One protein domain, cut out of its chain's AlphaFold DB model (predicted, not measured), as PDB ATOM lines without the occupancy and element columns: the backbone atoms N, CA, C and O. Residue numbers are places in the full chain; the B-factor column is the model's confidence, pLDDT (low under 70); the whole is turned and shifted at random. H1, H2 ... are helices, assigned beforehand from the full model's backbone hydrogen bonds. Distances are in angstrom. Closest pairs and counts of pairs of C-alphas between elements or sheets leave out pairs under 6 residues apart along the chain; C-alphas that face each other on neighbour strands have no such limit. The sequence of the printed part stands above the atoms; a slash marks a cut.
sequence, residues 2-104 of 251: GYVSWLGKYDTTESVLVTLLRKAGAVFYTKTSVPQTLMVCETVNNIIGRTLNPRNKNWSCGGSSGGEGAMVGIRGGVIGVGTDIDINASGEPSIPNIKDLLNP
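Overview. This is residues 2 to 104 of the 251 residues of the protein "Acetamidase" of Penicillium subrubescens (UniProt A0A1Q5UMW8). You will find little regular structure here: winding loops with two short helices, H1 at one end of the long axis and H2 between it and the loose tail, residues 85 to 104, at the other end. Residues 8 to 13 stick out. The printed part has 103 residues; H1 then H2, with no named strand, hold just 16 of them, and the class is all helix. It is compact, with a radius of gyration of the C-alphas of 14.6 A, spanning 43 by 35 by 24 A.

Along the chain. Start at Gly 2, C-alpha (99.530, 28.801, 84.035). Find C-alpha 16 at (118.931, 26.744, 74.784); from there H1, residues 16 to 23, runs 10.5 A. H2, residues 66 to 73, runs 10.0 A to C-alpha 73 at (95.728, 29.611, 63.065).

Arrangement. H1 and H2 are apart. In both, every O i to N i+4 pair is within hydrogen-bond range. Between them, residues 44 to 45 pair antiparallel with residues 49 to 50.

Size, cuts and confidence. The C-alphas of Gly 25 and Pro 104 are the two farthest apart, 44.2 A. The 42-residue link from H1 to H2 is long. The printed part has no cut. Residues 85 to 104 have pLDDT under 70.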
ATOM      1  N   GLY A   2     100.864  28.354  83.608       83.81
ATOM      2  CA  GLY A   2      99.530  28.801  84.035       83.81
ATOM      3  C   GLY A   2      99.300  28.779  85.554       83.81
ATOM      4  O   GLY A   2      98.148  28.777  85.975       83.81
ATOM      5  N   TYR A   3     100.374  28.760  86.356       85.94
ATOM      6  CA  TYR A   3     100.319  28.787  87.823       85.94
ATOM      7  C   TYR A   3     100.240  30.207  88.357       85.94
ATOM      8  O   TYR A   3     101.099  31.040  88.056       85.94
ATOM      9  N   VAL A   4      99.251  30.467  89.210       85.88
ATOM     10  CA  VAL A   4      99.085  31.781  89.853       85.88
ATOM     11  C   VAL A   4     100.296  32.085  90.736       85.88
ATOM     12  O   VAL A   4     100.783  33.213  90.768       85.88
ATOM     13  N   SER A   5     100.858  31.056  91.375       87.50
ATOM     14  CA  SER A   5     102.052  31.157  92.224       87.50
ATOM     15  C   SER A   5     103.335  31.567  91.481       87.50
ATOM     16  O   SER A   5     104.354  31.844  92.124       87.50
ATOM     17  N   TRP A   6     103.325  31.570  90.144       88.44
ATOM     18  CA  TRP A   6     104.459  31.964  89.304       88.44
ATOM     19  C   TRP A   6     104.311  33.375  88.723       88.44
ATOM     20  O   TRP A   6     105.221  33.858  88.050       88.44
ATOM     21  N   LEU A   7     103.208  34.075  89.004       89.56
ATOM     22  CA  LEU A   7     103.054  35.471  88.604       89.56
ATOM     23  C   LEU A   7     104.157  36.343  89.217       89.56
ATOM     24  O   LEU A   7     104.466  36.247  90.403       89.56
ATOM     25  N   GLY A   8     104.765  37.188  88.381       92.19
ATOM     26  CA  GLY A   8     105.870  38.065  88.773       92.19
ATOM     27  C   GLY A   8     107.220  37.366  88.971       92.19
ATOM     28  O   GLY A   8     108.187  38.037  89.328       92.19
ATOM     29  N   LYS A   9     107.317  36.050  88.734       91.19
ATOM     30  CA  LYS A   9     108.591  35.319  88.717       91.19
ATOM     31  C   LYS A   9     109.099  35.245  87.284       91.19
ATOM     32  O   LYS A   9     108.502  34.573  86.449       91.19
ATOM     33  N   TYR A  10     110.183  35.958  87.011       91.69
ATOM     34  CA  TYR A  10     110.780  36.033  85.683       91.69
ATOM     35  C   TYR A  10     112.046  35.188  85.623       91.69
ATOM     36  O   TYR A  10     112.875  35.245  86.534       91.69
ATOM     37  N   ASP A  11     112.198  34.437  84.538       89.38
ATOM     38  CA  ASP A  11     113.443  33.742  84.244       89.38
ATOM     39  C   ASP A  11     114.564  34.760  84.003       89.38
ATOM     40  O   ASP A  11     114.379  35.770  83.320       89.38
ATOM     41  N   THR A  12     115.741  34.494  84.565       94.19
ATOM     42  CA  THR A  12     116.936  35.334  84.386       94.19
ATOM     43  C   THR A  12     117.829  34.851  83.248       94.19
ATOM     44  O   THR A  12     118.796  35.524  82.891       94.19
ATOM     45  N   THR A  13     117.516  33.694  82.666       93.25
ATOM     46  CA  THR A  13     118.272  33.072  81.582       93.25
ATOM     47  C   THR A  13     117.337  32.573  80.487       93.25
ATOM     48  O   THR A  13     116.203  32.166  80.735       93.25
ATOM     49  N   GLU A  14     117.813  32.620  79.245       91.56
ATOM     50  CA  GLU A  14     117.093  32.044  78.110       91.56
ATOM     51  C   GLU A  14     117.286  30.524  78.067       91.56
ATOM     52  O   GLU A  14     118.343  29.999  78.423       91.56
ATOM     53  N   SER A  15     116.282  29.801  77.565       92.00
ATOM     54  CA  SER A  15     116.464  28.389  77.231       92.00
ATOM     55  C   SER A  15     117.412  28.235  76.036       92.00
ATOM     56  O   SER A  15     117.559  29.141  75.205       92.00
ATOM     57  N   VAL A  16     118.031  27.057  75.909       95.12
ATOM     58  CA  VAL A  16     118.931  26.744  74.784       95.12
ATOM     59  C   VAL A  16     118.220  26.946  73.445       95.12
ATOM     60  O   VAL A  16     118.779  27.559  72.541       95.12
ATOM     61  N   LEU A  17     116.961  26.515  73.336       93.12
ATOM     62  CA  LEU A  17     116.168  26.660  72.116       93.12
ATOM     63  C   LEU A  17     115.936  28.129  71.734       93.12
ATOM     64  O   LEU A  17     116.172  28.508  70.587       93.12
ATOM     65  N   VAL A  18     115.539  28.970  72.697       93.81
ATOM     66  CA  VAL A  18     115.367  30.418  72.467       93.81
ATOM     67  C   VAL A  18     116.690  31.049  72.038       93.81
ATOM     68  O   VAL A  18     116.720  31.815  71.076       93.81
ATOM     69  N   THR A  19     117.790  30.661  72.687       95.62
ATOM     70  CA  THR A  19     119.137  31.142  72.355       95.62
ATOM     71  C   THR A  19     119.521  30.793  70.913       95.62
ATOM     72  O   THR A  19     120.028  31.647  70.183       95.62
ATOM     73  N   LEU A  20     119.291  29.550  70.481       96.56
ATOM     74  CA  LEU A  20     119.621  29.085  69.129       96.56
ATOM     75  C   LEU A  20     118.783  29.794  68.061       96.56
ATOM     76  O   LEU A  20     119.333  30.295  67.083       96.56
ATOM     77  N   LEU A  21     117.473  29.905  68.275       95.31
ATOM     78  CA  LEU A  21     116.569  30.604  67.362       95.31
ATOM     79  C   LEU A  21     116.908  32.096  67.258       95.31
ATOM     80  O   LEU A  21     116.940  32.645  66.158       95.31
ATOM     81  N   ARG A  22     117.240  32.750  68.378       95.00
ATOM     82  CA  ARG A  22     117.696  34.147  68.372       95.00
ATOM     83  C   ARG A  22     118.984  34.310  67.567       95.00
ATOM     84  O   ARG A  22     119.087  35.240  66.774       95.00
ATOM     85  N   LYS A  23     119.946  33.392  67.728       97.25
ATOM     86  CA  LYS A  23     121.184  33.365  66.926       97.25
ATOM     87  C   LYS A  23     120.915  33.147  65.436       97.25
ATOM     88  O   LYS A  23     121.655  33.679  64.619       97.25
ATOM     89  N   ALA A  24     119.854  32.420  65.090       96.81
ATOM     90  CA  ALA A  24     119.388  32.252  63.715       96.81
ATOM     91  C   ALA A  24     118.609  33.470  63.167       96.81
ATOM     92  O   ALA A  24     118.178  33.448  62.017       96.81
ATOM     93  N   GLY A  25     118.427  34.534  63.962       96.94
ATOM     94  CA  GLY A  25     117.746  35.767  63.551       96.94
ATOM     95  C   GLY A  25     116.248  35.815  63.868       96.94
ATOM     96  O   GLY A  25     115.570  36.741  63.424       96.94
ATOM     97  N   ALA A  26     115.712  34.860  64.635       95.38
ATOM     98  CA  ALA A  26     114.305  34.877  65.027       95.38
ATOM     99  C   ALA A  26     113.980  36.070  65.947       95.38
ATOM    100  O   ALA A  26     114.720  36.387  66.886       95.38
ATOM    101  N   VAL A  27     112.824  36.696  65.710       94.56
ATOM    102  CA  VAL A  27     112.292  37.790  66.533       94.56
ATOM    103  C   VAL A  27     111.156  37.263  67.403       94.56
ATOM    104  O   VAL A  27     110.086  36.916  66.912       94.56
ATOM    105  N   PHE A  28     111.383  37.223  68.714       92.69
ATOM    106  CA  PHE A  28     110.371  36.832  69.695       92.69
ATOM    107  C   PHE A  28     109.543  38.042  70.119       92.69
ATOM    108  O   PHE A  28     110.103  39.022  70.606       92.69
ATOM    109  N   TYR A  29     108.222  37.960  69.976       92.94
ATOM    110  CA  TYR A  29     107.315  39.075  70.274       92.94
ATOM    111  C   TYR A  29     106.127  38.687  71.164       92.94
ATOM    112  O   TYR A  29     105.425  39.567  71.655       92.94
ATOM    113  N   THR A  30     105.890  37.394  71.402       92.81
ATOM    114  CA  THR A  30     104.784  36.940  72.247       92.81
ATOM    115  C   THR A  30     105.111  35.637  72.972       92.81
ATOM    116  O   THR A  30     105.960  34.857  72.540       92.81
ATOM    117  N   LYS A  31     104.433  35.423  74.099       92.19
ATOM    118  CA  LYS A  31     104.325  34.137  74.791       92.19
ATOM    119  C   LYS A  31     102.868  33.721  74.692       92.19
ATOM    120  O   LYS A  31     101.990  34.474  75.115       92.19
ATOM    121  N   THR A  32     102.604  32.547  74.146       94.31
ATOM    122  CA  THR A  32     101.231  32.084  73.982       94.31
ATOM    123  C   THR A  32     100.718  31.355  75.217       94.31
ATOM    124  O   THR A  32     101.462  30.911  76.096       94.31
ATOM    125  N   SER A  33      99.400  31.247  75.280       93.38
ATOM    126  CA  SER A  33      98.682  30.556  76.334       93.38
ATOM    127  C   SER A  33      98.922  29.047  76.337       93.38
ATOM    128  O   SER A  33      99.133  28.420  75.301       93.38
ATOM    129  N   VAL A  34      98.836  28.464  77.531       91.75
ATOM    130  CA  VAL A  34      98.920  27.019  77.773       91.75
ATOM    131  C   VAL A  34      97.909  26.621  78.859       91.75
ATOM    132  O   VAL A  34      97.535  27.492  79.660       91.75
ATOM    133  N   PRO A  35      97.443  25.358  78.928       88.44
ATOM    134  CA  PRO A  35      96.654  24.888  80.052       88.44
ATOM    135  C   PRO A  35      97.408  25.087  81.355       88.44
ATOM    136  O   PRO A  35      98.645  25.115  81.393       88.44
ATOM    137  N   GLN A  36      96.653  25.154  82.442       84.06
ATOM    138  CA  GLN A  36      97.226  24.969  83.760       84.06
ATOM    139  C   GLN A  36      97.977  23.635  83.758       84.06
ATOM    140  O   GLN A  36      97.464  22.651  83.237       84.06
ATOM    141  N   THR A  37      99.193  23.632  84.300       81.31
ATOM    142  CA  THR A  37     100.086  22.465  84.404       81.31
ATOM    143  C   THR A  37     100.641  21.897  83.083       81.31
ATOM    144  O   THR A  37     101.578  21.111  83.147       81.31
ATOM    145  N   LEU A  38     100.144  22.328  81.913       82.75
ATOM    146  CA  LEU A  38     100.358  21.704  80.589       82.75
ATOM    147  C   LEU A  38      99.693  20.330  80.395       82.75
ATOM    148  O   LEU A  38      99.867  19.730  79.344       82.75
ATOM    149  N   MET A  39      98.894  19.846  81.344       74.62
ATOM    150  CA  MET A  39      98.434  18.448  81.361       74.62
ATOM    151  C   MET A  39      97.084  18.197  80.712       74.62
ATOM    152  O   MET A  39      96.380  17.272  81.082       74.62
ATOM    153  N   VAL A  40      96.640  19.046  79.796       75.50
ATOM    154  CA  VAL A  40      95.356  18.825  79.125       75.50
ATOM    155  C   VAL A  40      95.466  19.253  77.683       75.50
ATOM    156  O   VAL A  40      96.024  20.308  77.374       75.50
ATOM    157  N   CYS A  41      94.807  18.509  76.803       80.31
ATOM    158  CA  CYS A  41      94.559  18.925  75.427       80.31
ATOM    159  C   CYS A  41      93.441  19.991  75.303       80.31
ATOM    160  O   CYS A  41      92.690  20.025  74.331       80.31
ATOM    161  N   GLU A  42      93.351  20.907  76.277       85.56
ATOM    162  CA  GLU A  42      92.517  22.114  76.271       85.56
ATOM    163  C   GLU A  42      93.233  23.262  76.983       85.56
ATOM    164  O   GLU A  42      93.636  23.151  78.138       85.56
ATOM    165  N   THR A  43      93.350  24.406  76.315       90.38
ATOM    166  CA  THR A  43      94.125  25.543  76.826       90.38
ATOM    167  C   THR A  43      93.278  26.448  77.720       90.38
ATOM    168  O   THR A  43      92.677  27.428  77.268       90.38
ATOM    169  N   VAL A  44      93.240  26.113  79.012       90.38
ATOM    170  CA  VAL A  44      92.556  26.879  80.068       90.38
ATOM    171  C   VAL A  44      93.432  26.988  81.311       90.38
ATOM    172  O   VAL A  44      93.988  25.990  81.763       90.38
ATOM    173  N   ASN A  45      93.525  28.181  81.900       89.62
ATOM    174  CA  ASN A  45      94.118  28.368  83.227       89.62
ATOM    175  C   ASN A  45      93.491  29.556  83.979       89.62
ATOM    176  O   ASN A  45      92.743  30.348  83.410       89.62
ATOM    177  N   ASN A  46      93.839  29.694  85.260       86.81
ATOM    178  CA  ASN A  46      93.276  30.710  86.157       86.81
ATOM    179  C   ASN A  46      93.826  32.137  85.945       86.81
ATOM    180  O   ASN A  46      93.365  33.061  86.607       86.81
ATOM    181  N   ILE A  47      94.808  32.331  85.058       89.75
ATOM    182  CA  ILE A  47      95.442  33.635  84.801       89.75
ATOM    183  C   ILE A  47      94.793  34.319  83.595       89.75
ATOM    184  O   ILE A  47      94.379  35.470  83.672       89.75
ATOM    185  N   ILE A  48      94.724  33.607  82.473       90.12
ATOM    186  CA  ILE A  48      94.266  34.134  81.176       90.12
ATOM    187  C   ILE A  48      92.896  33.584  80.759       90.12
ATOM    188  O   ILE A  48      92.351  33.995  79.738       90.12
ATOM    189  N   GLY A  49      92.334  32.646  81.525       91.38
ATOM    190  CA  GLY A  49      91.095  31.966  81.172       91.38
ATOM    191  C   GLY A  49      91.283  30.969  80.028       91.38
ATOM    192  O   GLY A  49      92.314  30.301  79.919       91.38
ATOM    193  N   ARG A  50      90.248  30.833  79.195       93.44
ATOM    194  CA  ARG A  50      90.187  29.867  78.091       93.44
ATOM    195  C   ARG A  50      90.644  30.501  76.783       93.44
ATOM    196  O   ARG A  50      90.102  31.518  76.359       93.44
ATOM    197  N   THR A  51      91.583  29.843  76.107       94.62
ATOM    198  CA  THR A  51      91.911  30.148  74.709       94.62
ATOM    199  C   THR A  51      90.934  29.423  73.791       94.62
ATOM    200  O   THR A  51      90.570  28.274  74.035       94.62
ATOM    201  N   LEU A  52      90.460  30.120  72.761       94.25
ATOM    202  CA  LEU A  52      89.418  29.630  71.863       94.25
ATOM    203  C   LEU A  52      90.009  29.244  70.513       94.25
ATOM    204  O   LEU A  52      91.009  29.814  70.077       94.25
ATOM    205  N   ASN A  53      89.364  28.295  69.835       93.50
ATOM    206  CA  ASN A  53      89.715  27.973  68.462       93.50
ATOM    207  C   ASN A  53      89.440  29.186  67.550       93.50
ATOM    208  O   ASN A  53      88.348  29.763  67.614       93.50
ATOM    209  N   PRO A  54      90.386  29.566  66.678       91.94
ATOM    210  CA  PRO A  54      90.233  30.740  65.824       91.94
ATOM    211  C   PRO A  54      89.129  30.611  64.770       91.94
ATOM    212  O   PRO A  54      88.600  31.624  64.319       91.94
ATOM    213  N   ARG A  55      88.752  29.384  64.390       90.19
ATOM    214  CA  ARG A  55      87.690  29.134  63.403       90.19
ATOM    215  C   ARG A  55      86.294  29.150  64.022       90.19
ATOM    216  O   ARG A  55      85.344  29.547  63.360       90.19
ATOM    217  N   ASN A  56      86.162  28.728  65.278       92.12
ATOM    218  CA  ASN A  56      84.876  28.670  65.969       92.12
ATOM    219  C   ASN A  56      85.067  28.739  67.487       92.12
ATOM    220  O   ASN A  56      85.675  27.862  68.094       92.12
ATOM    221  N   LYS A  57      84.459  29.739  68.126       93.12
ATOM    222  CA  LYS A  57      84.557  29.950  69.578       93.12
ATOM    223  C   LYS A  57      83.943  28.823  70.413       93.12
ATOM    224  O   LYS A  57      84.232  28.744  71.603       93.12
ATOM    225  N   ASN A  58      83.126  27.955  69.819       91.69
ATOM    226  CA  ASN A  58      82.546  26.786  70.484       91.69
ATOM    227  C   ASN A  58      83.477  25.560  70.482       91.69
ATOM    228  O   ASN A  58      83.170  24.564  71.141       91.69
ATOM    229  N   TRP A  59      84.614  25.632  69.782       92.31
ATOM    230  CA  TRP A  59      85.648  24.602  69.792       92.31
ATOM    231  C   TRP A  59      86.850  25.027  70.639       92.31
ATOM    232  O   TRP A  59      87.219  26.204  70.729       92.31
ATOM    233  N   SER A  60      87.486  24.034  71.246       91.12
ATOM    234  CA  SER A  60      88.796  24.127  71.867       91.12
ATOM    235  C   SER A  60      89.868  24.378  70.805       91.12
ATOM    236  O   SER A  60      89.812  23.854  69.689       91.12
ATOM    237  N   CYS A  61      90.881  25.166  71.159       90.06
ATOM    238  CA  CYS A  61      92.109  25.296  70.371       90.06
ATOM    239  C   CYS A  61      93.092  24.130  70.596       90.06
ATOM    240  O   CYS A  61      94.218  24.187  70.112       90.06
ATOM    241  N   GLY A  62      92.700  23.105  71.359       89.50
ATOM    242  CA  GLY A  62      93.575  22.012  71.772       89.50
ATOM    243  C   GLY A  62      94.511  22.404  72.918       89.50
ATOM    244  O   GLY A  62      94.331  23.431  73.590       89.50
ATOM    245  N   GLY A  63      95.519  21.568  73.154       88.06
ATOM    246  CA  GLY A  63      96.529  21.755  74.188       88.06
ATOM    247  C   GLY A  63      97.592  20.649  74.147       88.06
ATOM    248  O   GLY A  63      97.423  19.669  73.434       88.06
ATOM    249  N   SER A  64      98.692  20.782  74.881       88.31
ATOM    250  CA  SER A  64      98.974  21.897  75.799       88.31
ATOM    251  C   SER A  64      99.456  23.176  75.101       88.31
ATOM    252  O   SER A  64      99.341  24.278  75.634       88.31
ATOM    253  N   SER A  65      99.880  23.062  73.849       91.50
ATOM    254  CA  SER A  65     100.353  24.186  73.033       91.50
ATOM    255  C   SER A  65      99.218  24.899  72.274       91.50
ATOM    256  O   SER A  65      99.411  25.395  71.167       91.50
ATOM    257  N   GLY A  66      98.002  24.949  72.833       89.75
ATOM    258  CA  GLY A  66      96.830  25.458  72.106       89.75
ATOM    259  C   GLY A  66      96.855  26.967  71.865       89.75
ATOM    260  O   GLY A  66      96.267  27.432  70.891       89.75
ATOM    261  N   GLY A  67      97.585  27.737  72.681       92.75
ATOM    262  CA  GLY A  67      97.862  29.141  72.388       92.75
ATOM    263  C   GLY A  67      98.695  29.337  71.125       92.75
ATOM    264  O   GLY A  67      98.380  30.227  70.338       92.75
ATOM    265  N   GLU A  68      99.711  28.495  70.905       93.75
ATOM    266  CA  GLU A  68     100.501  28.512  69.665       93.75
ATOM    267  C   GLU A  68      99.631  28.103  68.475       93.75
ATOM    268  O   GLU A  68      99.581  28.810  67.471       93.75
ATOM    269  N   GLY A  69      98.856  27.019  68.618       89.12
ATOM    270  CA  GLY A  69      97.921  26.575  67.580       89.12
ATOM    271  C   GLY A  69      96.906  27.658  67.193       89.12
ATOM    272  O   GLY A  69      96.652  27.882  66.009       89.12
ATOM    273  N   ALA A  70      96.365  28.389  68.172       92.81
ATOM    274  CA  ALA A  70      95.471  29.513  67.919       92.81
ATOM    275  C   ALA A  70      96.191  30.698  67.250       92.81
ATOM    276  O   ALA A  70      95.650  31.269  66.305       92.81
ATOM    277  N   MET A  71      97.403  31.047  67.703       92.69
ATOM    278  CA  MET A  71      98.205  32.152  67.161       92.69
ATOM    279  C   MET A  71      98.594  31.917  65.697       92.69
ATOM    280  O   MET A  71      98.408  32.798  64.856       92.69
ATOM    281  N   VAL A  72      99.086  30.720  65.375       90.38
ATOM    282  CA  VAL A  72      99.396  30.326  63.993       90.38
ATOM    283  C   VAL A  72      98.109  30.247  63.169       90.38
ATOM    284  O   VAL A  72      98.062  30.751  62.050       90.38
ATOM    285  N   GLY A  73      97.024  29.716  63.740       86.94
ATOM    286  CA  GLY A  73      95.728  29.611  63.065       86.94
ATOM    287  C   GLY A  73      95.101  30.955  62.667       86.94
ATOM    288  O   GLY A  73      94.406  31.010  61.653       86.94
ATOM    289  N   ILE A  74      95.363  32.043  63.406       91.44
ATOM    290  CA  ILE A  74      94.975  33.419  63.014       91.44
ATOM    291  C   ILE A  74      96.030  34.137  62.165       91.44
ATOM    292  O   ILE A  74      95.864  35.321  61.876       91.44
ATOM    293  N   ARG A  75      97.119  33.455  61.784       90.00
ATOM    294  CA  ARG A  75      98.289  34.040  61.104       90.00
ATOM    295  C   ARG A  75      98.957  35.163  61.906       90.00
ATOM    296  O   ARG A  75      99.569  36.062  61.337       90.00
ATOM    297  N   GLY A  76      98.832  35.115  63.232       89.88
ATOM    298  CA  GLY A  76      99.479  36.055  64.144       89.88
ATOM    299  C   GLY A  76     100.980  35.799  64.263       89.88
ATOM    300  O   GLY A  76     101.733  36.741  64.483       89.88
ATOM    301  N   GLY A  77     101.408  34.550  64.036       86.06
ATOM    302  CA  GLY A  77     102.805  34.136  63.942       86.06
ATOM    303  C   GLY A  77     103.047  33.179  62.781       86.06
ATOM    304  O   GLY A  77     102.169  32.404  62.416       86.06
ATOM    305  N   VAL A  78     104.250  33.250  62.205       86.81
ATOM    306  CA  VAL A  78     104.673  32.377  61.095       86.81
ATOM    307  C   VAL A  78     105.135  31.014  61.613       86.81
ATOM    308  O   VAL A  78     104.842  29.991  61.010       86.81
ATOM    309  N   ILE A  79     105.848  31.005  62.743       88.12
ATOM    310  CA  ILE A  79     106.374  29.811  63.410       88.12
ATOM    311  C   ILE A  79     106.151  29.987  64.913       88.12
ATOM    312  O   ILE A  79     106.432  31.057  65.458       88.12
ATOM    313  N   GLY A  80     105.658  28.934  65.557       87.31
ATOM    314  CA  GLY A  80     105.501  28.822  67.006       87.31
ATOM    315  C   GLY A  80     106.246  27.597  67.526       87.31
ATOM    316  O   GLY A  80     106.546  26.677  66.764       87.31
ATOM    317  N   VAL A  81     106.560  27.581  68.819       89.31
ATOM    318  CA  VAL A  81     107.258  26.461  69.461       89.31
ATOM    319  C   VAL A  81     106.440  25.986  70.650       89.31
ATOM    320  O   VAL A  81     106.243  26.723  71.613       89.31
ATOM    321  N   GLY A  82     106.003  24.733  70.577       85.38
ATOM    322  CA  GLY A  82     105.315  24.036  71.654       85.38
ATOM    323  C   GLY A  82     106.168  22.932  72.268       85.38
ATOM    324  O   GLY A  82     107.247  22.603  71.778       85.38
ATOM    325  N   THR A  83     105.653  22.341  73.336       82.00
ATOM    326  CA  THR A  83     106.169  21.090  73.902       82.00
ATOM    327  C   THR A  83     105.076  20.040  73.838       82.00
ATOM    328  O   THR A  83     103.911  20.364  74.085       82.00
ATOM    329  N   ASP A  84     105.461  18.799  73.568       74.94
ATOM    330  CA  ASP A  84     104.571  17.646  73.624       74.94
ATOM    331  C   ASP A  84     105.087  16.688  74.699       74.94
ATOM    332  O   ASP A  84     106.206  16.180  74.617       74.94
ATOM    333  N   ILE A  85     104.318  16.566  75.777       66.44
ATOM    334  CA  ILE A  85     104.574  15.668  76.899       66.44
ATOM    335  C   ILE A  85     103.302  15.577  77.745       66.44
ATOM    336  O   ILE A  85     102.551  16.546  77.850       66.44
ATOM    337  N   ASP A  86     103.096  14.427  78.380       53.50
ATOM    338  CA  ASP A  86     101.945  14.132  79.232       53.50
ATOM    339  C   ASP A  86     102.419  13.648  80.619       53.50
ATOM    340  O   ASP A  86     102.433  12.443  80.858       53.50
ATOM    341  N   ILE A  87     102.885  14.547  81.522       50.09
ATOM    342  CA  ILE A  87     103.194  14.217  82.948       50.09
ATOM    343  C   ILE A  87     102.987  15.375  83.990       50.09
ATOM    344  O   ILE A  87     103.411  16.513  83.792       50.09
ATOM    345  N   ASN A  88     102.413  15.035  85.162       47.94
ATOM    346  CA  ASN A  88     101.917  15.872  86.285       47.94
ATOM    347  C   ASN A  88     102.940  16.608  87.179       47.94
ATOM    348  O   ASN A  88     103.839  15.955  87.701       47.94
ATOM    349  N   ALA A  89     102.710  17.896  87.530       46.00
ATOM    350  CA  ALA A  89     103.412  18.582  88.648       46.00
ATOM    351  C   ALA A  89     102.847  19.975  89.086       46.00
ATOM    352  O   ALA A  89     103.537  20.980  88.897       46.00
ATOM    353  N   SER A  90     101.636  20.112  89.668       48.09
ATOM    354  CA  SER A  90     101.100  21.464  90.014       48.09
ATOM    355  C   SER A  90     100.720  21.770  91.463       48.09
ATOM    356  O   SER A  90     100.957  22.892  91.898       48.09
ATOM    357  N   GLY A  91     100.107  20.847  92.212       52.00
ATOM    358  CA  GLY A  91      99.611  21.135  93.570       52.00
ATOM    359  C   GLY A  91      98.485  22.188  93.662       52.00
ATOM    360  O   GLY A  91      98.134  22.604  94.761       52.00
ATOM    361  N   GLU A  92      97.911  22.622  92.535       54.88
ATOM    362  CA  GLU A  92      96.785  23.570  92.450       54.88
ATOM    363  C   GLU A  92      95.457  22.819  92.187       54.88
ATOM    364  O   GLU A  92      95.491  21.711  91.641       54.88
ATOM    365  N   PRO A  93      94.275  23.376  92.542       55.44
ATOM    366  CA  PRO A  93      92.993  22.722  92.272       55.44
ATOM    367  C   PRO A  93      92.819  22.441  90.775       55.44
ATOM    368  O   PRO A  93      93.058  23.310  89.935       55.44
ATOM    369  N   SER A  94      92.403  21.214  90.453       55.53
ATOM    370  CA  SER A  94      92.260  20.735  89.080       55.53
ATOM    371  C   SER A  94      91.101  21.420  88.352       55.53
ATOM    372  O   SER A  94      89.973  21.473  88.850       55.53
ATOM    373  N   ILE A  95      91.360  21.903  87.132       62.59
ATOM    374  CA  ILE A  95      90.291  22.222  86.174       62.59
ATOM    375  C   ILE A  95      89.543  20.929  85.795       62.59
ATOM    376  O   ILE A  95      90.136  19.852  85.891       62.59
ATOM    377  N   PRO A  96      88.266  20.992  85.361       61.62
ATOM    378  CA  PRO A  96      87.440  19.804  85.123       61.62
ATOM    379  C   PRO A  96      88.132  18.705  84.306       61.62
ATOM    380  O   PRO A  96      88.104  17.550  84.708       61.62
ATOM    381  N   ASN A  97      88.849  19.075  83.242       59.12
ATOM    382  CA  ASN A  97      89.543  18.135  82.360       59.12
ATOM    383  C   ASN A  97      90.830  17.518  82.941       59.12
ATOM    384  O   ASN A  97      91.314  16.528  82.408       59.12
ATOM    385  N   ILE A  98      91.406  18.095  83.999       59.84
ATOM    386  CA  ILE A  98      92.594  17.541  84.665       59.84
ATOM    387  C   ILE A  98      92.206  16.354  85.559       59.84
ATOM    388  O   ILE A  98      93.012  15.447  85.743       59.84
ATOM    389  N   LYS A  99      90.987  16.338  86.121       59.28
ATOM    390  CA  LYS A  99      90.546  15.280  87.051       59.28
ATOM    391  C   LYS A  99      90.542  13.890  86.423       59.28
ATOM    392  O   LYS A  99      90.831  12.931  87.122       59.28
ATOM    393  N   ASP A 100      90.246  13.801  85.130       57.47
ATOM    394  CA  ASP A 100      90.204  12.522  84.416       57.47
ATOM    395  C   ASP A 100      91.613  11.958  84.148       57.47
ATOM    396  O   ASP A 100      91.771  10.757  83.952       57.47
ATOM    397  N   LEU A 101      92.639  12.819  84.154       55.69
ATOM    398  CA  LEU A 101      94.033  12.458  83.876       55.69
ATOM    399  C   LEU A 101      94.869  12.292  85.158       55.69
ATOM    400  O   LEU A 101      95.816  11.509  85.210       55.69
ATOM    401  N   LEU A 102      94.514  13.028  86.214       57.16
ATOM    402  CA  LEU A 102      95.120  12.920  87.535       57.16
ATOM    403  C   LEU A 102      94.401  11.871  88.367       57.16
ATOM    404  O   LEU A 102      93.328  12.144  88.897       57.16
ATOM    405  N   ASN A 103      95.043  10.727  88.594       58.56
ATOM    406  CA  ASN A 103      94.686   9.893  89.732       58.56
ATOM    407  C   ASN A 103      95.492  10.359  90.968       58.56
ATOM    408  O   ASN A 103      96.694  10.085  91.039       58.56
ATOM    409  N   PRO A 104      94.877  11.081  91.929       55.72
ATOM    410  CA  PRO A 104      95.562  11.539  93.139       55.72
ATOM    411  C   PRO A 104      95.981  10.384  94.062       55.72
ATOM    412  O   PRO A 104      96.825  10.594  94.929       55.72
TER     413      PRO A 104